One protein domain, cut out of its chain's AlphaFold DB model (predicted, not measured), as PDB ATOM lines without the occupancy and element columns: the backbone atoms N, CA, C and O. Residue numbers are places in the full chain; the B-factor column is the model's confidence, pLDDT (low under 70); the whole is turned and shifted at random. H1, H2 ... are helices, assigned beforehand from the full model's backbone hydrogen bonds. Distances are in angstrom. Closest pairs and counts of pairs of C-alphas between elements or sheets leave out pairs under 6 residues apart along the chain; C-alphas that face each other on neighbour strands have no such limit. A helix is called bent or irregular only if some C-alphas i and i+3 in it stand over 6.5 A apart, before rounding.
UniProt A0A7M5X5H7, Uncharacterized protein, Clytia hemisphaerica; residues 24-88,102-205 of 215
ATOM      1  N   GLY A  24      13.771  -2.071 -46.477       90.62
ATOM      2  CA  GLY A  24      14.961  -2.904 -46.286       90.62
ATOM      3  C   GLY A  24      16.118  -2.149 -45.629       90.62
ATOM      4  O   GLY A  24      16.769  -2.680 -44.731       90.62
ATOM      5  N   VAL A  25      16.285  -0.871 -45.989       90.44
ATOM      6  CA  VAL A  25      17.331   0.014 -45.450       90.44
ATOM      7  C   VAL A  25      17.252   0.213 -43.933       90.44
ATOM      8  O   VAL A  25      18.280   0.435 -43.298       90.44
ATOM      9  N   LEU A  26      16.066   0.099 -43.321       91.19
ATOM     10  CA  LEU A  26      15.876   0.326 -41.882       91.19
ATOM     11  C   LEU A  26      16.571  -0.727 -41.012       91.19
ATOM     12  O   LEU A  26      16.794  -0.488 -39.830       91.19
ATOM     13  N   LYS A  27      16.948  -1.876 -41.576       90.38
ATOM     14  CA  LYS A  27      17.742  -2.891 -40.864       90.38
ATOM     15  C   LYS A  27      19.188  -2.458 -40.650       90.38
ATOM     16  O   LYS A  27      19.891  -3.042 -39.832       90.38
ATOM     17  N   ASP A  28      19.624  -1.442 -41.385       88.25
ATOM     18  CA  ASP A  28      21.011  -1.034 -41.446       88.25
ATOM     19  C   ASP A  28      21.259   0.393 -40.908       88.25
ATOM     20  O   ASP A  28      22.404   0.836 -40.806       88.25
ATOM     21  N   VAL A  29      20.224   1.142 -40.539       90.06
ATOM     22  CA  VAL A  29      20.362   2.476 -39.919       90.06
ATOM     23  C   VAL A  29      20.623   2.362 -38.412       90.06
ATOM     24  O   VAL A  29      20.216   1.392 -37.776       90.06
ATOM     25  N   ASN A  30      21.310   3.341 -37.822       87.69
ATOM     26  CA  ASN A  30      21.574   3.400 -36.379       87.69
ATOM     27  C   ASN A  30      21.023   4.678 -35.713       87.69
ATOM     28  O   ASN A  30      21.200   4.867 -34.502       87.69
ATOM     29  N   GLY A  31      20.330   5.527 -36.472       88.50
ATOM     30  CA  GLY A  31      19.678   6.745 -36.011       88.50
ATOM     31  C   GLY A  31      20.672   7.718 -35.382       88.50
ATOM     32  O   GLY A  31      21.821   7.833 -35.792       88.50
ATOM     33  N   CYS A  32      20.261   8.420 -34.324       88.69
ATOM     34  CA  CYS A  32      21.132   9.382 -33.632       88.69
ATOM     35  C   CYS A  32      22.172   8.714 -32.711       88.69
ATOM     36  O   CYS A  32      22.432   9.186 -31.597       88.69
ATOM     37  N   SER A  33      22.727   7.575 -33.121       83.12
ATOM     38  CA  SER A  33      23.824   6.927 -32.416       83.12
ATOM     39  C   SER A  33      25.085   7.763 -32.577       83.12
ATOM     40  O   SER A  33      25.653   7.881 -33.659       83.12
ATOM     41  N   VAL A  34      25.530   8.360 -31.480       71.75
ATOM     42  CA  VAL A  34      26.701   9.234 -31.483       71.75
ATOM     43  C   VAL A  34      27.965   8.458 -31.126       71.75
ATOM     44  O   VAL A  34      27.914   7.520 -30.319       71.75
ATOM     45  N   PRO A  35      29.126   8.864 -31.665       65.25
ATOM     46  CA  PRO A  35      30.403   8.332 -31.224       65.25
ATOM     47  C   PRO A  35      30.554   8.429 -29.697       65.25
ATOM     48  O   PRO A  35      30.155   9.412 -29.071       65.25
ATOM     49  N   PHE A  36      31.161   7.401 -29.100       66.50
ATOM     50  CA  PHE A  36      31.555   7.369 -27.682       66.50
ATOM     51  C   PHE A  36      30.401   7.347 -26.660       66.50
ATOM     52  O   PHE A  36      30.617   7.645 -25.480       66.50
ATOM     53  N   GLY A  37      29.186   6.970 -27.082       64.94
ATOM     54  CA  GLY A  37      28.055   6.736 -26.172       64.94
ATOM     55  C   GLY A  37      27.717   7.969 -25.334       64.94
ATOM     56  O   GLY A  37      27.536   7.885 -24.114       64.94
ATOM     57  N   LEU A  38      27.769   9.140 -25.963       68.12
ATOM     58  CA  LEU A  38      27.452  10.410 -25.330       68.12
ATOM     59  C   LEU A  38      25.933  10.572 -25.248       68.12
ATOM     60  O   LEU A  38      25.215  10.331 -26.213       68.12
ATOM     61  N   GLU A  39      25.441  10.981 -24.084       72.50
ATOM     62  CA  GLU A  39      24.043  11.368 -23.937       72.50
ATOM     63  C   GLU A  39      23.920  12.814 -24.418       72.50
ATOM     64  O   GLU A  39      24.398  13.740 -23.757       72.50
ATOM     65  N   ILE A  40      23.369  12.996 -25.618       73.31
ATOM     66  CA  ILE A  40      23.193  14.317 -26.223       73.31
ATOM     67  C   ILE A  40      21.722  14.730 -26.077       73.31
ATOM     68  O   ILE A  40      20.832  13.910 -26.320       73.31
ATOM     69  N   PRO A  41      21.441  15.974 -25.650       84.19
ATOM     70  CA  PRO A  41      20.078  16.485 -25.543       84.19
ATOM     71  C   PRO A  41      19.368  16.511 -26.903       84.19
ATOM     72  O   PRO A  41      20.011  16.475 -27.950       84.19
ATOM     73  N   PHE A  42      18.034  16.592 -26.873       89.31
ATOM     74  CA  PHE A  42      17.169  16.662 -28.062       89.31
ATOM     75  C   PHE A  42      17.268  15.452 -29.009       89.31
ATOM     76  O   PHE A  42      16.826  15.527 -30.150       89.31
ATOM     77  N   LYS A  43      17.778  14.303 -28.539       88.69
ATOM     78  CA  LYS A  43      17.907  13.085 -29.356       88.69
ATOM     79  C   LYS A  43      16.599  12.700 -30.061       88.69
ATOM     80  O   LYS A  43      16.615  12.453 -31.258       88.69
ATOM     81  N   ASN A  44      15.478  12.719 -29.340       89.88
ATOM     82  CA  ASN A  44      14.162  12.388 -29.900       89.88
ATOM     83  C   ASN A  44      13.701  13.428 -30.935       89.88
ATOM     84  O   ASN A  44      13.100  13.078 -31.942       89.88
ATOM     85  N   THR A  45      14.018  14.708 -30.716       91.69
ATOM     86  CA  THR A  45      13.751  15.780 -31.688       91.69
ATOM     87  C   THR A  45      14.522  15.556 -32.992       91.69
ATOM     88  O   THR A  45      14.007  15.850 -34.067       91.69
ATOM     89  N   PHE A  46      15.745  15.025 -32.911       93.44
ATOM     90  CA  PHE A  46      16.626  14.828 -34.065       93.44
ATOM     91  C   PHE A  46      16.497  13.467 -34.741       93.44
ATOM     92  O   PHE A  46      17.032  13.296 -35.833       93.44
ATOM     93  N   GLU A  47      15.780  12.515 -34.148       92.31
ATOM     94  CA  GLU A  47      15.629  11.158 -34.679       92.31
ATOM     95  C   GLU A  47      15.192  11.113 -36.155       92.31
ATOM     96  O   GLU A  47      15.851  10.409 -36.926       92.31
ATOM     97  N   PRO A  48      14.213  11.922 -36.616       92.75
ATOM     98  CA  PRO A  48      13.855  11.961 -38.034       92.75
ATOM     99  C   PRO A  48      15.006  12.425 -38.940       92.75
ATOM    100  O   PRO A  48      15.185  11.897 -40.037       92.75
ATOM    101  N   ALA A  49      15.809  13.393 -38.486       94.44
ATOM    102  CA  ALA A  49      16.951  13.905 -39.238       94.44
ATOM    103  C   ALA A  49      18.082  12.871 -39.308       94.44
ATOM    104  O   ALA A  49      18.657  12.661 -40.373       94.44
ATOM    105  N   CYS A  50      18.381  12.200 -38.192       94.25
ATOM    106  CA  CYS A  50      19.404  11.158 -38.153       94.25
ATOM    107  C   CYS A  50      19.025   9.966 -39.038       94.25
ATOM    108  O   CYS A  50      19.865   9.459 -39.771       94.25
ATOM    109  N   LEU A  51      17.751   9.553 -39.026       94.31
ATOM    110  CA  LEU A  51      17.280   8.484 -39.905       94.31
ATOM    111  C   LEU A  51      17.423   8.863 -41.385       94.31
ATOM    112  O   LEU A  51      17.894   8.060 -42.188       94.31
ATOM    113  N   ASN A  52      17.044  10.091 -41.746       95.56
ATOM    114  CA  ASN A  52      17.220  10.598 -43.105       95.56
ATOM    115  C   ASN A  52      18.692  10.602 -43.526       95.56
ATOM    116  O   ASN A  52      19.015  10.135 -44.618       95.56
ATOM    117  N   HIS A  53      19.579  11.063 -42.642       95.50
ATOM    118  CA  HIS A  53      21.019  11.094 -42.881       95.50
ATOM    119  C   HIS A  53      21.600   9.698 -43.105       95.50
ATOM    120  O   HIS A  53      22.284   9.492 -44.106       95.50
ATOM    121  N   ASP A  54      21.254   8.723 -42.260       95.25
ATOM    122  CA  ASP A  54      21.714   7.338 -42.400       95.25
ATOM    123  C   ASP A  54      21.304   6.726 -43.742       95.25
ATOM    124  O   ASP A  54      22.116   6.095 -44.427       95.25
ATOM    125  N   VAL A  55      20.043   6.914 -44.144       95.81
ATOM    126  CA  VAL A  55      19.549   6.412 -45.432       95.81
ATOM    127  C   VAL A  55      20.227   7.151 -46.589       95.81
ATOM    128  O   VAL A  55      20.629   6.511 -47.562       95.81
ATOM    129  N   CYS A  56      20.431   8.468 -46.476       96.56
ATOM    130  CA  CYS A  56      21.148   9.261 -47.476       96.56
ATOM    131  C   CYS A  56      22.595   8.780 -47.642       96.56
ATOM    132  O   CYS A  56      23.050   8.561 -48.761       96.56
ATOM    133  N   TYR A  57      23.304   8.515 -46.545       96.12
ATOM    134  CA  TYR A  57      24.667   7.981 -46.565       96.12
ATOM    135  C   TYR A  57      24.770   6.593 -47.194       96.12
ATOM    136  O   TYR A  57      25.793   6.261 -47.789       96.12
ATOM    137  N   ARG A  58      23.727   5.773 -47.059       95.62
ATOM    138  CA  ARG A  58      23.695   4.413 -47.609       95.62
ATOM    139  C   ARG A  58      23.320   4.378 -49.079       95.62
ATOM    140  O   ARG A  58      23.902   3.602 -49.826       95.62
ATOM    141  N   CYS A  59      22.366   5.213 -49.476       96.94
ATOM    142  CA  CYS A  59      21.788   5.203 -50.816       96.94
ATOM    143  C   CYS A  59      22.216   6.392 -51.684       96.94
ATOM    144  O   CYS A  59      21.715   6.549 -52.798       96.94
ATOM    145  N   GLY A  60      23.153   7.216 -51.210       96.69
ATOM    146  CA  GLY A  60      23.600   8.430 -51.890       96.69
ATOM    147  C   GLY A  60      24.120   8.168 -53.298       96.69
ATOM    148  O   GLY A  60      23.710   8.856 -54.225       96.69
ATOM    149  N   VAL A  61      24.912   7.109 -53.512       96.44
ATOM    150  CA  VAL A  61      25.386   6.739 -54.861       96.44
ATOM    151  C   VAL A  61      24.234   6.361 -55.787       96.44
ATOM    152  O   VAL A  61      24.191   6.830 -56.921       96.44
ATOM    153  N   THR A  62      23.267   5.585 -55.294       96.81
ATOM    154  CA  THR A  62      22.091   5.179 -56.076       96.81
ATOM    155  C   THR A  62      21.281   6.386 -56.551       96.81
ATOM    156  O   THR A  62      20.773   6.387 -57.670       96.81
ATOM    157  N   TYR A  63      21.196   7.435 -55.730       96.31
ATOM    158  CA  TYR A  63      20.407   8.634 -56.024       96.31
ATOM    159  C   TYR A  63      21.230   9.864 -56.416       96.31
ATOM    160  O   TYR A  63      20.671  10.951 -56.561       96.31
ATOM    161  N   SER A  64      22.538   9.699 -56.624       96.81
ATOM    162  CA  SER A  64      23.475  10.788 -56.925       96.81
ATOM    163  C   SER A  64      23.469  11.928 -55.887       96.81
ATOM    164  O   SER A  64      23.647  13.097 -56.230       96.81
ATOM    165  N   TRP A  65      23.263  11.612 -54.607       97.06
ATOM    166  CA  TRP A  65      23.431  12.559 -53.502       97.06
ATOM    167  C   TRP A  65      24.854  12.470 -52.980       97.06
ATOM    168  O   TRP A  65      25.268  11.424 -52.499       97.06
ATOM    169  N   SER A  66      25.610  13.563 -53.057       96.25
ATOM    170  CA  SER A  66      26.941  13.591 -52.457       96.25
ATOM    171  C   SER A  66      26.850  13.556 -50.931       96.25
ATOM    172  O   SER A  66      25.858  13.987 -50.340       96.25
ATOM    173  N   GLN A  67      27.932  13.125 -50.283       95.25
ATOM    174  CA  GLN A  67      28.065  13.188 -48.828       95.25
ATOM    175  C   GLN A  67      27.726  14.579 -48.276       95.25
ATOM    176  O   GLN A  67      26.919  14.703 -47.362       95.25
ATOM    177  N   LYS A  68      28.258  15.631 -48.911       94.50
ATOM    178  CA  LYS A  68      27.983  17.018 -48.530       94.50
ATOM    179  C   LYS A  68      26.490  17.353 -48.591       94.50
ATOM    180  O   LYS A  68      25.983  18.020 -47.698       94.50
ATOM    181  N   VAL A  69      25.784  16.897 -49.627       96.50
ATOM    182  CA  VAL A  69      24.334  17.107 -49.753       96.50
ATOM    183  C   VAL A  69      23.584  16.417 -48.611       96.50
ATOM    184  O   VAL A  69      22.664  17.010 -48.049       96.50
ATOM    185  N   CYS A  70      23.990  15.202 -48.232       96.44
ATOM    186  CA  CYS A  70      23.422  14.513 -47.073       96.44
ATOM    187  C   CYS A  70      23.686  15.279 -45.768       96.44
ATOM    188  O   CYS A  70      22.765  15.463 -44.976       96.44
ATOM    189  N   ASP A  71      24.913  15.758 -45.552       95.19
ATOM    190  CA  ASP A  71      25.298  16.492 -44.338       95.19
ATOM    191  C   ASP A  71      24.570  17.839 -44.215       95.19
ATOM    192  O   ASP A  71      24.076  18.194 -43.140       95.19
ATOM    193  N   ASP A  72      24.452  18.580 -45.321       95.12
ATOM    194  CA  ASP A  72      23.702  19.837 -45.373       95.12
ATOM    195  C   ASP A  72      22.206  19.595 -45.102       95.12
ATOM    196  O   ASP A  72      21.585  20.320 -44.316       95.12
ATOM    197  N   GLY A  73      21.634  18.543 -45.702       95.44
ATOM    198  CA  GLY A  73      20.259  18.105 -45.451       95.44
ATOM    199  C   GLY A  73      20.026  17.731 -43.987       95.44
ATOM    200  O   GLY A  73      19.067  18.203 -43.376       95.44
ATOM    201  N   PHE A  74      20.947  16.972 -43.390       95.19
ATOM    202  CA  PHE A  74      20.905  16.579 -41.983       95.19
ATOM    203  C   PHE A  74      20.858  17.786 -41.046       95.19
ATOM    204  O   PHE A  74      19.987  17.864 -40.174       95.19
ATOM    205  N   LYS A  75      21.750  18.764 -41.255       95.25
ATOM    206  CA  LYS A  75      21.759  19.996 -40.456       95.25
ATOM    207  C   LYS A  75      20.452  20.769 -40.591       95.25
ATOM    208  O   LYS A  75      19.882  21.192 -39.584       95.25
ATOM    209  N   ARG A  76      19.984  20.954 -41.826       95.38
ATOM    210  CA  ARG A  76      18.753  21.690 -42.127       95.38
ATOM    211  C   ARG A  76      17.536  21.046 -41.458       95.38
ATOM    212  O   ARG A  76      16.831  21.737 -40.729       95.38
ATOM    213  N   ILE A  77      17.337  19.738 -41.631       94.69
ATOM    214  CA  ILE A  77      16.186  19.019 -41.062       94.69
ATOM    215  C   ILE A  77      16.209  19.083 -39.525       94.69
ATOM    216  O   ILE A  77      15.166  19.275 -38.904       94.69
ATOM    217  N   MET A  78      17.379  18.983 -38.880       94.44
ATOM    218  CA  MET A  78      17.472  19.165 -37.423       94.44
ATOM    219  C   MET A  78      17.015  20.562 -36.973       94.44
ATOM    220  O   MET A  78      16.296  20.669 -35.980       94.44
ATOM    221  N   HIS A  79      17.398  21.624 -37.693       94.25
ATOM    222  CA  HIS A  79      16.932  22.982 -37.394       94.25
ATOM    223  C   HIS A  79      15.419  23.125 -37.581       94.25
ATOM    224  O   HIS A  79      14.764  23.688 -36.706       94.25
ATOM    225  N   GLU A  80      14.861  22.567 -38.655       92.44
ATOM    226  CA  GLU A  80      13.412  22.557 -38.900       92.44
ATOM    227  C   GLU A  80      12.666  21.855 -37.758       92.44
ATOM    228  O   GLU A  80      11.685  22.386 -37.244       92.44
ATOM    229  N   LYS A  81      13.188  20.727 -37.252       91.81
ATOM    230  CA  LYS A  81      12.614  20.043 -36.081       91.81
ATOM    231  C   LYS A  81      12.748  20.833 -34.784       91.81
ATOM    232  O   LYS A  81      11.900  20.677 -33.903       91.81
ATOM    233  N   CYS A  82      13.746  21.701 -34.650       92.44
ATOM    234  CA  CYS A  82      13.766  22.666 -33.554       92.44
ATOM    235  C   CYS A  82      12.656  23.712 -33.723       92.44
ATOM    236  O   CYS A  82      11.916  23.975 -32.776       92.44
ATOM    237  N   ASP A  83      12.514  24.288 -34.918       91.31
ATOM    238  CA  ASP A  83      11.504  25.312 -35.184       91.31
ATOM    239  C   ASP A  83      10.080  24.758 -34.989       91.31
ATOM    240  O   ASP A  83       9.285  25.345 -34.255       91.31
ATOM    241  N   GLU A  84       9.776  23.574 -35.526       88.94
ATOM    242  CA  GLU A  84       8.480  22.903 -35.356       88.94
ATOM    243  C   GLU A  84       8.109  22.682 -33.883       88.94
ATOM    244  O   GLU A  84       6.975  22.958 -33.488       88.94
ATOM    245  N   ASN A  85       9.054  22.200 -33.067       88.00
ATOM    246  CA  ASN A  85       8.793  21.841 -31.670       88.00
ATOM    247  C   ASN A  85       8.703  23.055 -30.737       88.00
ATOM    248  O   ASN A  85       7.973  23.004 -29.745       88.00
ATOM    249  N   PHE A  86       9.446  24.131 -31.016       84.62
ATOM    250  CA  PHE A  86       9.619  25.227 -30.056       84.62
ATOM    251  C   PHE A  86       9.014  26.564 -30.504       84.62
ATOM    252  O   PHE A  86       8.609  27.339 -29.641       84.62
ATOM    253  N   VAL A  87       8.851  26.825 -31.809       79.12
ATOM    254  CA  VAL A  87       8.159  28.036 -32.303       79.12
ATOM    255  C   VAL A  87       6.641  27.865 -32.213       79.12
ATOM    256  O   VAL A  87       5.946  28.753 -31.724       79.12
ATOM    257  N   ASN A  88       6.121  26.697 -32.598       64.50
ATOM    258  CA  ASN A  88       4.677  26.421 -32.569       64.50
ATOM    259  C   ASN A  88       4.170  25.973 -31.184       64.50
ATOM    260  O   ASN A  88       2.964  25.929 -30.949       64.50
ATOM    261  N   ARG A 102      20.174  26.063  -5.144       81.69
ATOM    262  CA  ARG A 102      19.737  25.453  -6.416       81.69
ATOM    263  C   ARG A 102      20.606  25.904  -7.589       81.69
ATOM    264  O   ARG A 102      20.881  25.103  -8.476       81.69
ATOM    265  N   LYS A 103      21.058  27.162  -7.601       82.06
ATOM    266  CA  LYS A 103      21.992  27.662  -8.626       82.06
ATOM    267  C   LYS A 103      23.339  26.933  -8.549       82.06
ATOM    268  O   LYS A 103      23.823  26.454  -9.569       82.06
ATOM    269  N   TYR A 104      23.894  26.778  -7.346       85.75
ATOM    270  CA  TYR A 104      25.143  26.044  -7.132       85.75
ATOM    271  C   TYR A 104      25.029  24.564  -7.534       85.75
ATOM    272  O   TYR A 104      25.905  24.041  -8.219       85.75
ATOM    273  N   GLN A 105      23.925  23.901  -7.174       88.62
ATOM    274  CA  GLN A 105      23.691  22.503  -7.543       88.62
ATOM    275  C   GLN A 105      23.616  22.311  -9.068       88.62
ATOM    276  O   GLN A 105      24.314  21.449  -9.601       88.62
ATOM    277  N   ARG A 106      22.879  23.175  -9.782       83.50
ATOM    278  CA  ARG A 106      22.823  23.163 -11.256       83.50
ATOM    279  C   ARG A 106      24.195  23.375 -11.897       83.50
ATOM    280  O   ARG A 106      24.551  22.675 -12.841       83.50
ATOM    281  N   LEU A 107      24.991  24.309 -11.371       84.94
ATOM    282  CA  LEU A 107      26.351  24.555 -11.857       84.94
ATOM    283  C   LEU A 107      27.248  23.320 -11.667       84.94
ATOM    284  O   LEU A 107      27.990  22.939 -12.574       84.94
ATOM    285  N   ARG A 108      27.149  22.663 -10.504       88.75
ATOM    286  CA  ARG A 108      27.891  21.433 -10.206       88.75
ATOM    287  C   ARG A 108      27.521  20.313 -11.177       88.75
ATOM    288  O   ARG A 108      28.419  19.663 -11.702       88.75
ATOM    289  N   GLU A 109      26.234  20.109 -11.452       88.56
ATOM    290  CA  GLU A 109      25.756  19.110 -12.418       88.56
ATOM    291  C   GLU A 109      26.281  19.381 -13.835       88.56
ATOM    292  O   GLU A 109      26.810  18.473 -14.479       88.56
ATOM    293  N   LYS A 110      26.229  20.637 -14.298       84.88
ATOM    294  CA  LYS A 110      26.795  21.059 -15.593       84.88
ATOM    295  C   LYS A 110      28.288  20.774 -15.694       84.88
ATOM    296  O   LYS A 110      28.748  20.219 -16.691       84.88
ATOM    297  N   TYR A 111      29.039  21.101 -14.643       88.31
ATOM    298  CA  TYR A 111      30.467  20.807 -14.578       88.31
ATOM    299  C   TYR A 111      30.744  19.301 -14.650       88.31
ATOM    300  O   TYR A 111      31.627  18.886 -15.398       88.31
ATOM    301  N   GLN A 112      29.975  18.473 -13.932       90.44
ATOM    302  CA  GLN A 112      30.131  17.015 -13.998       90.44
ATOM    303  C   GLN A 112      29.826  16.470 -15.398       90.44
ATOM    304  O   GLN A 112      30.624  15.695 -15.925       90.44
ATOM    305  N   LYS A 113      28.740  16.921 -16.043       85.81
ATOM    306  CA  LYS A 113      28.405  16.518 -17.420       85.81
ATOM    307  C   LYS A 113      29.505  16.904 -18.409       85.81
ATOM    308  O   LYS A 113      29.954  16.053 -19.176       85.81
ATOM    309  N   LEU A 114      30.007  18.141 -18.346       84.25
ATOM    310  CA  LEU A 114      31.103  18.584 -19.210       84.25
ATOM    311  C   LEU A 114      32.399  17.809 -18.931       84.25
ATOM    312  O   LEU A 114      33.120  17.467 -19.868       84.25
ATOM    313  N   LYS A 115      32.701  17.513 -17.662       88.75
ATOM    314  CA  LYS A 115      33.869  16.710 -17.281       88.75
ATOM    315  C   LYS A 115      33.789  15.312 -17.898       88.75
ATOM    316  O   LYS A 115      34.730  14.903 -18.570       88.75
ATOM    317  N   ILE A 116      32.662  14.615 -17.729       88.25
ATOM    318  CA  ILE A 116      32.435  13.280 -18.306       88.25
ATOM    319  C   ILE A 116      32.529  13.326 -19.835       88.25
ATOM    320  O   ILE A 116      33.201  12.488 -20.433       88.25
ATOM    321  N   PHE A 117      31.906  14.329 -20.462       84.69
ATOM    322  CA  PHE A 117      31.974  14.543 -21.906       84.69
ATOM    323  C   PHE A 117      33.424  14.688 -22.388       84.69
ATOM    324  O   PHE A 117      33.853  13.959 -23.277       84.69
ATOM    325  N   LYS A 118      34.209  15.575 -21.759       86.00
ATOM    326  CA  LYS A 118      35.621  15.790 -22.108       86.00
ATOM    327  C   LYS A 118      36.448  14.514 -21.967       86.00
ATOM    328  O   LYS A 118      37.280  14.248 -22.829       86.00
ATOM    329  N   GLU A 119      36.223  13.714 -20.927       88.50
ATOM    330  CA  GLU A 119      36.948  12.453 -20.741       88.50
ATOM    331  C   GLU A 119      36.584  11.398 -21.796       88.50
ATOM    332  O   GLU A 119      37.484  10.792 -22.380       88.50
ATOM    333  N   LYS A 120      35.294  11.239 -22.128       85.00
ATOM    334  CA  LYS A 120      34.844  10.353 -23.218       85.00
ATOM    335  C   LYS A 120      35.425  10.771 -24.571       85.00
ATOM    336  O   LYS A 120      35.934   9.931 -25.306       85.00
ATOM    337  N   ILE A 121      35.427  12.071 -24.863       81.00
ATOM    338  CA  ILE A 121      36.013  12.632 -26.084       81.00
ATOM    339  C   ILE A 121      37.531  12.398 -26.140       81.00
ATOM    340  O   ILE A 121      38.046  11.949 -27.162       81.00
ATOM    341  N   LYS A 122      38.263  12.630 -25.041       83.81
ATOM    342  CA  LYS A 122      39.708  12.333 -24.963       83.81
ATOM    343  C   LYS A 122      40.010  10.848 -25.159       83.81
ATOM    344  O   LYS A 122      41.033  10.512 -25.751       83.81
ATOM    345  N   ALA A 123      39.181   9.961 -24.610       83.81
ATOM    346  CA  ALA A 123      39.328   8.520 -24.798       83.81
ATOM    347  C   ALA A 123      39.094   8.137 -26.267       83.81
ATOM    348  O   ALA A 123      39.937   7.475 -26.866       83.81
ATOM    349  N   GLY A 124      38.018   8.650 -26.866       77.00
ATOM    350  CA  GLY A 124      37.706   8.450 -28.276       77.00
ATOM    351  C   GLY A 124      38.792   8.947 -29.228       77.00
ATOM    352  O   GLY A 124      39.153   8.260 -30.178       77.00
ATOM    353  N   TRP A 125      39.381  10.104 -28.932       77.88
ATOM    354  CA  TRP A 125      40.494  10.652 -29.704       77.88
ATOM    355  C   TRP A 125      41.774   9.821 -29.587       77.88
ATOM    356  O   TRP A 125      42.468   9.629 -30.583       77.88
ATOM    357  N   ARG A 126      42.086   9.300 -28.391       80.94
ATOM    358  CA  ARG A 126      43.221   8.379 -28.209       80.94
ATOM    359  C   ARG A 126      43.061   7.128 -29.065       80.94
ATOM    360  O   ARG A 126      44.049   6.655 -29.609       80.94
ATOM    361  N   GLU A 127      41.835   6.635 -29.204       77.81
ATOM    362  CA  GLU A 127      41.537   5.488 -30.057       77.81
ATOM    363  C   GLU A 127      41.636   5.840 -31.546       77.81
ATOM    364  O   GLU A 127      42.337   5.161 -32.289       77.81
ATOM    365  N   ALA A 128      41.034   6.956 -31.971       71.00
ATOM    366  CA  ALA A 128      41.101   7.415 -33.359       71.00
ATOM    367  C   ALA A 128      42.548   7.647 -33.829       71.00
ATOM    368  O   ALA A 128      42.901   7.288 -34.948       71.00
ATOM    369  N   LYS A 129      43.413   8.185 -32.958       73.19
ATOM    370  CA  LYS A 129      44.825   8.429 -33.278       73.19
ATOM    371  C   LYS A 129      45.645   7.176 -33.554       73.19
ATOM    372  O   LYS A 129      46.608   7.275 -34.303       73.19
ATOM    373  N   LYS A 130      45.299   6.024 -32.969       76.88
ATOM    374  CA  LYS A 130      46.011   4.765 -33.248       76.88
ATOM    375  C   LYS A 130      45.865   4.339 -34.707       76.88
ATOM    376  O   LYS A 130      46.762   3.702 -35.242       76.88
ATOM    377  N   ASN A 131      44.750   4.721 -35.324       67.06
ATOM    378  CA  ASN A 131      44.372   4.331 -36.676       67.06
ATOM    379  C   ASN A 131      44.474   5.492 -37.678       67.06
ATOM    380  O   ASN A 131      44.072   5.331 -38.827       67.06
ATOM    381  N   ALA A 132      44.962   6.665 -37.257       67.19
ATOM    382  CA  ALA A 132      45.024   7.837 -38.121       67.19
ATOM    383  C   ALA A 132      46.079   7.636 -39.213       67.19
ATOM    384  O   ALA A 132      47.247   7.368 -38.925       67.19
ATOM    385  N   SER A 133      45.651   7.770 -40.466       68.44
ATOM    386  CA  SER A 133      46.434   7.364 -41.634       68.44
ATOM    387  C   SER A 133      47.369   8.461 -42.159       68.44
ATOM    388  O   SER A 133      48.341   8.161 -42.851       68.44
ATOM    389  N   SER A 134      47.125   9.732 -41.804       79.31
ATOM    390  CA  SER A 134      47.925  10.878 -42.261       79.31
ATOM    391  C   SER A 134      47.953  12.052 -41.271       79.31
ATOM    392  O   SER A 134      47.100  12.179 -40.387       79.31
ATOM    393  N   ARG A 135      48.940  12.951 -41.425       82.56
ATOM    394  CA  ARG A 135      49.030  14.204 -40.645       82.56
ATOM    395  C   ARG A 135      47.795  15.089 -40.838       82.56
ATOM    396  O   ARG A 135      47.274  15.606 -39.852       82.56
ATOM    397  N   ASP A 136      47.301  15.184 -42.069       82.94
ATOM    398  CA  ASP A 136      46.137  16.004 -42.422       82.94
ATOM    399  C   ASP A 136      44.857  15.481 -41.752       82.94
ATOM    400  O   ASP A 136      44.033  16.253 -41.258       82.94
ATOM    401  N   GLU A 137      44.704  14.155 -41.652       81.56
ATOM    402  CA  GLU A 137      43.588  13.530 -40.940       81.56
ATOM    403  C   GLU A 137      43.641  13.833 -39.432       81.56
ATOM    404  O   GLU A 137      42.625  14.191 -38.826       81.56
ATOM    405  N   VAL A 138      44.835  13.769 -38.830       84.19
ATOM    406  CA  VAL A 138      45.041  14.127 -37.417       84.19
ATOM    407  C   VAL A 138      44.716  15.597 -37.163       84.19
ATOM    408  O   VAL A 138      44.082  15.914 -36.150       84.19
ATOM    409  N   GLU A 139      45.131  16.497 -38.054       87.50
ATOM    410  CA  GLU A 139      44.846  17.927 -37.940       87.50
ATOM    411  C   GLU A 139      43.342  18.203 -38.037       87.50
ATOM    412  O   GLU A 139      42.779  18.840 -37.139       87.50
ATOM    413  N   ARG A 140      42.669  17.650 -39.057       85.69
ATOM    414  CA  ARG A 140      41.215  17.769 -39.248       85.69
ATOM    415  C   ARG A 140      40.452  17.321 -38.005       85.69
ATOM    416  O   ARG A 140      39.611  18.067 -37.498       85.69
ATOM    417  N   ILE A 141      40.768  16.132 -37.487       84.69
ATOM    418  CA  ILE A 141      40.114  15.580 -36.294       84.69
ATOM    419  C   ILE A 141      40.389  16.459 -35.074       84.69
ATOM    420  O   ILE A 141      39.473  16.743 -34.307       84.69
ATOM    421  N   THR A 142      41.628  16.920 -34.885       87.69
ATOM    422  CA  THR A 142      42.003  17.727 -33.714       87.69
ATOM    423  C   THR A 142      41.301  19.082 -33.715       87.69
ATOM    424  O   THR A 142      40.739  19.480 -32.693       87.69
ATOM    425  N   LYS A 143      41.272  19.771 -34.861       90.62
ATOM    426  CA  LYS A 143      40.537  21.031 -35.030       90.62
ATOM    427  C   LYS A 143      39.040  20.829 -34.795       90.62
ATOM    428  O   LYS A 143      38.428  21.564 -34.023       90.62
ATOM    429  N   GLY A 144      38.476  19.779 -35.388       89.44
ATOM    430  CA  GLY A 144      37.085  19.391 -35.188       89.44
ATOM    431  C   GLY A 144      36.722  19.138 -33.724       89.44
ATOM    432  O   GLY A 144      35.705  19.634 -33.242       89.44
ATOM    433  N   LEU A 145      37.587  18.436 -32.990       89.00
ATOM    434  CA  LEU A 145      37.425  18.164 -31.562       89.00
ATOM    435  C   LEU A 145      37.339  19.453 -30.738       89.00
ATOM    436  O   LEU A 145      36.502  19.568 -29.841       89.00
ATOM    437  N   TRP A 146      38.212  20.417 -31.038       91.19
ATOM    438  CA  TRP A 146      38.230  21.713 -30.366       91.19
ATOM    439  C   TRP A 146      36.935  22.487 -30.594       91.19
ATOM    440  O   TRP A 146      36.376  23.017 -29.632       91.19
ATOM    441  N   ASP A 147      36.418  22.489 -31.823       91.81
ATOM    442  CA  ASP A 147      35.137  23.123 -32.139       91.81
ATOM    443  C   ASP A 147      33.985  22.465 -31.372       91.81
ATOM    444  O   ASP A 147      33.191  23.159 -30.734       91.81
ATOM    445  N   ILE A 148      33.934  21.129 -31.340       90.25
ATOM    446  CA  ILE A 148      32.922  20.380 -30.580       90.25
ATOM    447  C   ILE A 148      32.994  20.728 -29.088       90.25
ATOM    448  O   ILE A 148      31.966  21.015 -28.473       90.25
ATOM    449  N   ILE A 149      34.193  20.750 -28.492       89.44
ATOM    450  CA  ILE A 149      34.380  21.104 -27.076       89.44
ATOM    451  C   ILE A 149      33.936  22.547 -26.814       89.44
ATOM    452  O   ILE A 149      33.297  22.809 -25.789       89.44
ATOM    453  N   LYS A 150      34.250  23.478 -27.720       92.44
ATOM    454  CA  LYS A 150      33.885  24.895 -27.611       92.44
ATOM    455  C   LYS A 150      32.368  25.080 -27.634       92.44
ATOM    456  O   LYS A 150      31.817  25.671 -26.706       92.44
ATOM    457  N   ILE A 151      31.691  24.530 -28.642       90.75
ATOM    458  CA  ILE A 151      30.232  24.634 -28.797       90.75
ATOM    459  C   ILE A 151      29.520  23.916 -27.637       90.75
ATOM    460  O   ILE A 151      28.593  24.462 -27.048       90.75
ATOM    461  N   THR A 152      30.011  22.744 -27.218       88.12
ATOM    462  CA  THR A 152      29.463  22.018 -26.058       88.12
ATOM    463  C   THR A 152      29.632  22.797 -24.751       88.12
ATOM    464  O   THR A 152      28.732  22.814 -23.913       88.12
ATOM    465  N   THR A 153      30.765  23.480 -24.560       88.12
ATOM    466  CA  THR A 153      30.967  24.341 -23.383       88.12
ATOM    467  C   THR A 153      29.951  25.484 -23.377       88.12
ATOM    468  O   THR A 153      29.291  25.686 -22.358       88.12
ATOM    469  N   LYS A 154      29.742  26.142 -24.527       89.06
ATOM    470  CA  LYS A 154      28.705  27.172 -24.699       89.06
ATOM    471  C   LYS A 154      27.309  26.636 -24.357       89.06
ATOM    472  O   LYS A 154      26.572  27.280 -23.619       89.06
ATOM    473  N   PHE A 155      26.973  25.430 -24.818       87.50
ATOM    474  CA  PHE A 155      25.687  24.788 -24.529       87.50
ATOM    475  C   PHE A 155      25.436  24.608 -23.028       87.50
ATOM    476  O   PHE A 155      24.368  24.954 -22.526       87.50
ATOM    477  N   TYR A 156      26.419  24.097 -22.284       83.81
ATOM    478  CA  TYR A 156      26.231  23.847 -20.855       83.81
ATOM    479  C   TYR A 156      26.302  25.117 -19.997       83.81
ATOM    480  O   TYR A 156      25.576  25.206 -19.005       83.81
ATOM    481  N   PHE A 157      27.149  26.090 -20.345       82.06
ATOM    482  CA  PHE A 157      27.456  27.223 -19.463       82.06
ATOM    483  C   PHE A 157      26.776  28.536 -19.852       82.06
ATOM    484  O   PHE A 157      26.319  29.240 -18.953       82.06
ATOM    485  N   ASP A 158      26.623  28.828 -21.141       77.06
ATOM    486  CA  ASP A 158      26.216  30.168 -21.594       77.06
ATOM    487  C   ASP A 158      24.712  30.264 -21.876       77.06
ATOM    488  O   ASP A 158      24.137  31.346 -21.918       77.06
ATOM    489  N   ILE A 159      24.057  29.118 -22.055       71.12
ATOM    490  CA  ILE A 159      22.706  29.024 -22.612       71.12
ATOM    491  C   ILE A 159      21.607  28.804 -21.542       71.12
ATOM    492  O   ILE A 159      20.433  28.642 -21.874       71.12
ATOM    493  N   ASP A 160      21.944  28.845 -20.244       65.19
ATOM    494  CA  ASP A 160      21.021  28.503 -19.136       65.19
ATOM    495  C   ASP A 160      19.692  29.282 -19.160       65.19
ATOM    496  O   ASP A 160      18.644  28.710 -18.863       65.19
ATOM    497  N   ASP A 161      19.740  30.552 -19.578       64.50
ATOM    498  CA  ASP A 161      18.590  31.465 -19.649       64.50
ATOM    499  C   ASP A 161      18.066  31.709 -21.083       64.50
ATOM    500  O   ASP A 161      17.140  32.508 -21.282       64.50
ATOM    501  N   SER A 162      18.658  31.044 -22.084       68.56
ATOM    502  CA  SER A 162      18.217  31.126 -23.485       68.56
ATOM    503  C   SER A 162      16.959  30.293 -23.733       68.56
ATOM    504  O   SER A 162      16.617  29.410 -22.937       68.56
ATOM    505  N   ASP A 163      16.251  30.613 -24.815       82.38
ATOM    506  CA  ASP A 163      15.051  29.887 -25.216       82.38
ATOM    507  C   ASP A 163      15.381  28.417 -25.536       82.38
ATOM    508  O   ASP A 163      16.492  28.085 -25.958       82.38
ATOM    509  N   GLU A 164      14.420  27.513 -25.341       86.81
ATOM    510  CA  GLU A 164      14.593  26.093 -25.685       86.81
ATOM    511  C   GLU A 164      14.871  25.911 -27.186       86.81
ATOM    512  O   GLU A 164      15.603  24.999 -27.573       86.81
ATOM    513  N   LEU A 165      14.390  26.842 -28.019       89.94
ATOM    514  CA  LEU A 165      14.743  26.907 -29.432       89.94
ATOM    515  C   LEU A 165      16.253  27.105 -29.647       89.94
ATOM    516  O   LEU A 165      16.864  26.357 -30.409       89.94
ATOM    517  N   ASP A 166      16.873  28.062 -28.952       89.81
ATOM    518  CA  ASP A 166      18.311  28.340 -29.071       89.81
ATOM    519  C   ASP A 166      19.149  27.154 -28.583       89.81
ATOM    520  O   ASP A 166      20.152  26.792 -29.204       89.81
ATOM    521  N   LYS A 167      18.711  26.505 -27.495       89.69
ATOM    522  CA  LYS A 167      19.309  25.257 -26.999       89.69
ATOM    523  C   LYS A 167      19.271  24.173 -28.060       89.69
ATOM    524  O   LYS A 167      20.301  23.559 -28.336       89.69
ATOM    525  N   CYS A 168      18.103  23.949 -28.651       92.31
ATOM    526  CA  CYS A 168      17.927  22.946 -29.686       92.31
ATOM    527  C   CYS A 168      18.840  23.241 -30.883       92.31
ATOM    528  O   CYS A 168      19.630  22.381 -31.272       92.31
ATOM    529  N   LYS A 169      18.850  24.481 -31.389       93.44
ATOM    530  CA  LYS A 169      19.703  24.884 -32.521       93.44
ATOM    531  C   LYS A 169      21.197  24.755 -32.216       93.44
ATOM    532  O   LYS A 169      21.958  24.320 -33.073       93.44
ATOM    533  N   LEU A 170      21.637  25.059 -30.995       92.44
ATOM    534  CA  LEU A 170      23.035  24.838 -30.621       92.44
ATOM    535  C   LEU A 170      23.370  23.342 -30.504       92.44
ATOM    536  O   LEU A 170      24.474  22.929 -30.855       92.44
ATOM    537  N   ALA A 171      22.432  22.510 -30.041       91.75
ATOM    538  CA  ALA A 171      22.607  21.060 -30.041       91.75
ATOM    539  C   ALA A 171      22.714  20.502 -31.472       91.75
ATOM    540  O   ALA A 171      23.554  19.634 -31.712       91.75
ATOM    541  N   THR A 172      21.956  21.050 -32.428       93.69
ATOM    542  CA  THR A 172      22.090  20.752 -33.863       93.69
ATOM    543  C   THR A 172      23.518  20.984 -34.361       93.69
ATOM    544  O   THR A 172      24.084  20.112 -35.020       93.69
ATOM    545  N   ASP A 173      24.146  22.106 -33.994       92.94
ATOM    546  CA  ASP A 173      25.536  22.396 -34.371       92.94
ATOM    547  C   ASP A 173      26.532  21.387 -33.778       92.94
ATOM    548  O   ASP A 173      27.487  20.988 -34.450       92.94
ATOM    549  N   ILE A 174      26.307  20.936 -32.537       90.69
ATOM    550  CA  ILE A 174      27.135  19.901 -31.897       90.69
ATOM    551  C   ILE A 174      27.011  18.575 -32.656       90.69
ATOM    552  O   ILE A 174      28.033  17.948 -32.951       90.69
ATOM    553  N   PHE A 175      25.787  18.151 -32.986       90.25
ATOM    554  CA  PHE A 175      25.532  16.922 -33.744       90.25
ATOM    555  C   PHE A 175      26.165  16.975 -35.130       90.25
ATOM    556  O   PHE A 175      26.959  16.098 -35.472       90.25
ATOM    557  N   TYR A 176      25.872  18.029 -35.891       92.06
ATOM    558  CA  TYR A 176      26.411  18.219 -37.231       92.06
ATOM    559  C   TYR A 176      27.940  18.193 -37.229       92.06
ATOM    560  O   TYR A 176      28.546  17.416 -37.963       92.06
ATOM    561  N   ARG A 177      28.584  18.967 -36.342       91.06
ATOM    562  CA  ARG A 177      30.049  18.986 -36.264       91.06
ATOM    563  C   ARG A 177      30.622  17.640 -35.824       91.06
ATOM    564  O   ARG A 177      31.697  17.264 -36.275       91.06
ATOM    565  N   SER A 178      29.920  16.892 -34.975       87.88
ATOM    566  CA  SER A 178      30.342  15.539 -34.591       87.88
ATOM    567  C   SER A 178      30.319  14.579 -35.784       87.88
ATOM    568  O   SER A 178      31.269  13.819 -35.970       87.88
ATOM    569  N   VAL A 179      29.276  14.634 -36.614       87.00
ATOM    570  CA  VAL A 179      29.164  13.821 -37.836       87.00
ATOM    571  C   VAL A 179      30.201  14.233 -38.880       87.00
ATOM    572  O   VAL A 179      30.880  13.371 -39.423       87.00
ATOM    573  N   ASP A 180      30.423  15.525 -39.096       88.31
ATOM    574  CA  ASP A 180      31.451  16.022 -40.021       88.31
ATOM    575  C   ASP A 180      32.881  15.618 -39.596       88.31
ATOM    576  O   ASP A 180      33.766  15.372 -40.415       88.31
ATOM    577  N   VAL A 181      33.132  15.469 -38.293       86.12
ATOM    578  CA  VAL A 181      34.446  15.031 -37.804       86.12
ATOM    579  C   VAL A 181      34.599  13.510 -37.869       86.12
ATOM    580  O   VAL A 181      35.615  13.021 -38.375       86.12
ATOM    581  N   PHE A 182      33.614  12.759 -37.372       84.56
ATOM    582  CA  PHE A 182      33.735  11.314 -37.130       84.56
ATOM    583  C   PHE A 182      32.976  10.436 -38.132       84.56
ATOM    584  O   PHE A 182      33.277   9.251 -38.270       84.56
ATOM    585  N   GLY A 183      31.985  10.993 -38.818       83.81
ATOM    586  CA  GLY A 183      31.107  10.303 -39.758       83.81
ATOM    587  C   GLY A 183      31.626  10.260 -41.193       83.81
ATOM    588  O   GLY A 183      31.020   9.570 -42.004       83.81
ATOM    589  N   VAL A 184      32.742  10.924 -41.519       81.81
ATOM    590  CA  VAL A 184      33.235  11.058 -42.908       81.81
ATOM    591  C   VAL A 184      33.337   9.715 -43.642       81.81
ATOM    592  O   VAL A 184      32.978   9.612 -44.809       81.81
ATOM    593  N   TYR A 185      33.747   8.659 -42.944       84.12
ATOM    594  CA  TYR A 185      33.951   7.326 -43.522       84.12
ATOM    595  C   TYR A 185      32.689   6.450 -43.564       84.12
ATOM    596  O   TYR A 185      32.770   5.272 -43.900       84.12
ATOM    597  N   ARG A 186      31.527   6.981 -43.162       89.19
ATOM    598  CA  ARG A 186      30.261   6.229 -43.123       89.19
ATOM    599  C   ARG A 186      29.445   6.351 -44.407       89.19
ATOM    600  O   ARG A 186      28.542   5.541 -44.600       89.19
ATOM    601  N   TYR A 187      29.770   7.311 -45.272       92.56
ATOM    602  CA  TYR A 187      29.154   7.420 -46.590       92.56
ATOM    603  C   TYR A 187      29.546   6.209 -47.449       92.56
ATOM    604  O   TYR A 187      30.732   5.891 -47.585       92.56
ATOM    605  N   ARG A 188      28.555   5.501 -48.000       92.75
ATOM    606  CA  ARG A 188      28.782   4.311 -48.824       92.75
ATOM    607  C   ARG A 188      28.961   4.699 -50.282       92.75
ATOM    608  O   ARG A 188      28.170   5.448 -50.842       92.75
ATOM    609  N   TYR A 189      29.974   4.106 -50.905       92.94
ATOM    610  CA  TYR A 189      30.277   4.293 -52.324       92.94
ATOM    611  C   TYR A 189      29.745   3.154 -53.214       92.94
ATOM    612  O   TYR A 189      30.025   3.116 -54.409       92.94
ATOM    613  N   THR A 190      28.986   2.218 -52.639       92.50
ATOM    614  CA  THR A 190      28.436   1.040 -53.320       92.50
ATOM    615  C   THR A 190      26.916   1.115 -53.406       92.50
ATOM    616  O   THR A 190      26.262   1.705 -52.549       92.50
ATOM    617  N   ASN A 191      26.349   0.493 -54.442       91.06
ATOM    618  CA  ASN A 191      24.904   0.384 -54.613       91.06
ATOM    619  C   ASN A 191      24.390  -0.892 -53.950       91.06
ATOM    620  O   ASN A 191      24.815  -1.988 -54.305       91.06
ATOM    621  N   GLU A 192      23.448  -0.741 -53.025       93.31
ATOM    622  CA  GLU A 192      22.790  -1.852 -52.341       93.31
ATOM    623  C   GLU A 192      21.390  -2.071 -52.922       93.31
ATOM    624  O   GLU A 192      20.709  -1.116 -53.302       93.31
ATOM    625  N   ALA A 193      20.923  -3.321 -52.976       94.25
ATOM    626  CA  ALA A 193      19.632  -3.645 -53.591       94.25
ATOM    627  C   ALA A 193      18.449  -2.930 -52.910       94.25
ATOM    628  O   ALA A 193      17.560  -2.425 -53.596       94.25
ATOM    629  N   TYR A 194      18.474  -2.801 -51.576       93.81
ATOM    630  CA  TYR A 194      17.432  -2.096 -50.815       93.81
ATOM    631  C   TYR A 194      17.338  -0.607 -51.166       93.81
ATOM    632  O   TYR A 194      16.308   0.023 -50.936       93.81
ATOM    633  N   CYS A 195      18.389  -0.019 -51.748       95.38
ATOM    634  CA  CYS A 195      18.347   1.368 -52.185       95.38
ATOM    635  C   CYS A 195      17.460   1.565 -53.410       95.38
ATOM    636  O   CYS A 195      17.134   2.705 -53.696       95.38
ATOM    637  N   GLN A 196      17.026   0.511 -54.107       94.31
ATOM    638  CA  GLN A 196      16.050   0.616 -55.201       94.31
ATOM    639  C   GLN A 196      14.598   0.695 -54.701       94.31
ATOM    640  O   GLN A 196      13.686   0.996 -55.473       94.31
ATOM    641  N   GLU A 197      14.351   0.441 -53.412       92.94
ATOM    642  CA  GLU A 197      13.013   0.528 -52.832       92.94
ATOM    643  C   GLU A 197      12.541   1.989 -52.761       92.94
ATOM    644  O   GLU A 197      13.265   2.886 -52.321       92.94
ATOM    645  N   LYS A 198      11.276   2.246 -53.127       91.19
ATOM    646  CA  LYS A 198      10.686   3.600 -53.106       91.19
ATOM    647  C   LYS A 198      10.785   4.264 -51.726       91.19
ATOM    648  O   LYS A 198      11.010   5.471 -51.641       91.19
ATOM    649  N   CYS A 199      10.637   3.477 -50.661       91.75
ATOM    650  CA  CYS A 199      10.742   3.948 -49.285       91.75
ATOM    651  C   CYS A 199      12.149   4.473 -48.955       91.75
ATOM    652  O   CYS A 199      12.259   5.496 -48.287       91.75
ATOM    653  N   ALA A 200      13.218   3.856 -49.476       93.56
ATOM    654  CA  ALA A 200      14.588   4.298 -49.229       93.56
ATOM    655  C   ALA A 200      14.828   5.689 -49.832       93.56
ATOM    656  O   ALA A 200      15.395   6.562 -49.175       93.56
ATOM    657  N   ARG A 201      14.303   5.942 -51.042       93.06
ATOM    658  CA  ARG A 201      14.357   7.277 -51.652       93.06
ATOM    659  C   ARG A 201      13.671   8.325 -50.788       93.06
ATOM    660  O   ARG A 201      14.203   9.414 -50.626       93.06
ATOM    661  N   GLN A 202      12.477   8.015 -50.290       92.00
ATOM    662  CA  GLN A 202      11.671   8.954 -49.509       92.00
ATOM    663  C   GLN A 202      12.312   9.245 -48.153       92.00
ATOM    664  O   GLN A 202      12.435  10.407 -47.777       92.00
ATOM    665  N   LEU A 203      12.764   8.200 -47.457       93.38
ATOM    666  CA  LEU A 203      13.402   8.322 -46.151       93.38
ATOM    667  C   LEU A 203      14.717   9.096 -46.230       93.38
ATOM    668  O   LEU A 203      14.947   9.945 -45.379       93.38
ATOM    669  N   GLY A 204      15.548   8.838 -47.244       94.50
ATOM    670  CA  GLY A 204      16.868   9.456 -47.392       94.50
ATOM    671  C   GLY A 204      16.904  10.754 -48.190       94.50
ATOM    672  O   GLY A 204      17.994  11.261 -48.427       94.50
ATOM    673  N   TYR A 205      15.764  11.287 -48.650       95.56
ATOM    674  CA  TYR A 205      15.759  12.455 -49.532       95.56
ATOM    675  C   TYR A 205      16.312  13.697 -48.806       95.56
ATOM    676  O   TYR A 205      15.660  14.201 -47.887       95.56
TER     677      TYR A 205
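AT A GLANCE: This is residues 24 to 88 and 102 to 205 of the 215 residues of an uncharacterized protein of Clytia hemisphaerica (UniProt A0A7M5X5H7). Five long helices run roughly along one line in alternating directions, making a flat body: H2, H3 and H6 form a three-helix bundle, H5 packs on H6, and H4 folds back with H5 as a long hairpin on the side away from H2 and H3. The three short helices H1, H7 and H8 gather round H2, far from that hairpin. The printed part has 169 residues with eight named helices, H1 to H8 in chain order, and no named strand; its class is all helix. It is compact, with a radius of gyration of the C-alphas of 17.2 A and spans of 55 by 46 by 23 A.

IN THESE COORDINATES: H1, residues 24 to 27, begins at C-alpha 24 (14.961, -2.904, -46.286). H2, residues 43 to 63, measures 27.2 A from first to last C-alpha; it has a kink of 49 degrees near residue 57 and is irregular, with C-alphas 58 and 61 lying 7.8 A apart. H3, residues 67 to 86, measures 28.9 A. H4, residues 102 to 130, is the longest at 42.9 A and begins at C-alpha 102 (19.737, 25.453, -6.416). H5, residues 135 to 157, measures 32.9 A, and H6, residues 164 to 182, measures 26.8 A. H7 is residues 193 to 196; H8, residues 198 to 203, ends at C-alpha 203 (13.402, 8.322, -46.151).

HOW THE PARTS SIT: The hub is H2, which touches H3, H7 and H8. H2, H3 and H6 are an up and down bundle, each running against the one before it in the chain. H2 and H3 are a hairpin at a shallow tilt of 25 degrees; their closest C-alphas, those of Ala 49 and Ile 77, are 5.5 A apart. H3 touches H6 at 17 degrees, opposite ways, closest at C-alphas 86 and 165, 5.4 A. H2 and H6 are near each other. H5 and H6 are a hairpin at 15 degrees, closest at C-alphas 144 and 181, 5.7 A. H4 and H5 are a hairpin at 9 degrees, closest at C-alphas 110 and 156, 6.0 A; H4 and H6 are apart. H8 touches H2 at a steep tilt of 45 degrees, opposite ways, closest at C-alphas 203 and 52, 5.4 A. H7 touches H2 with residues 58 to 62 of H2 alone, closest at C-alphas 195 and 59, 5.3 A. H1 only just touches H7, with 3 pairs of C-alphas within 8 A, the closest being Gly 24 and Tyr 194, 5.2 A. Every O i to N i+4 pair is within hydrogen-bond range in H3, H5, H6 and H8, against 13 of 17 in H2 and 24 of 25 in H4; H1 and H7 are too short for such a pair.

THE WHOLE: The two C-alphas farthest apart, those of Arg 102 and Ala 193, are 55.4 A apart. Residues 89 to 101 are not printed, and C-alphas 88 and 102 are 30.2 A apart across that cut. The link from H1 to H2 is long. The mean pLDDT of the printed part is 87.5; it is under 70 at residues 35 to 38, 88, 131 to 133 and 160 to 162.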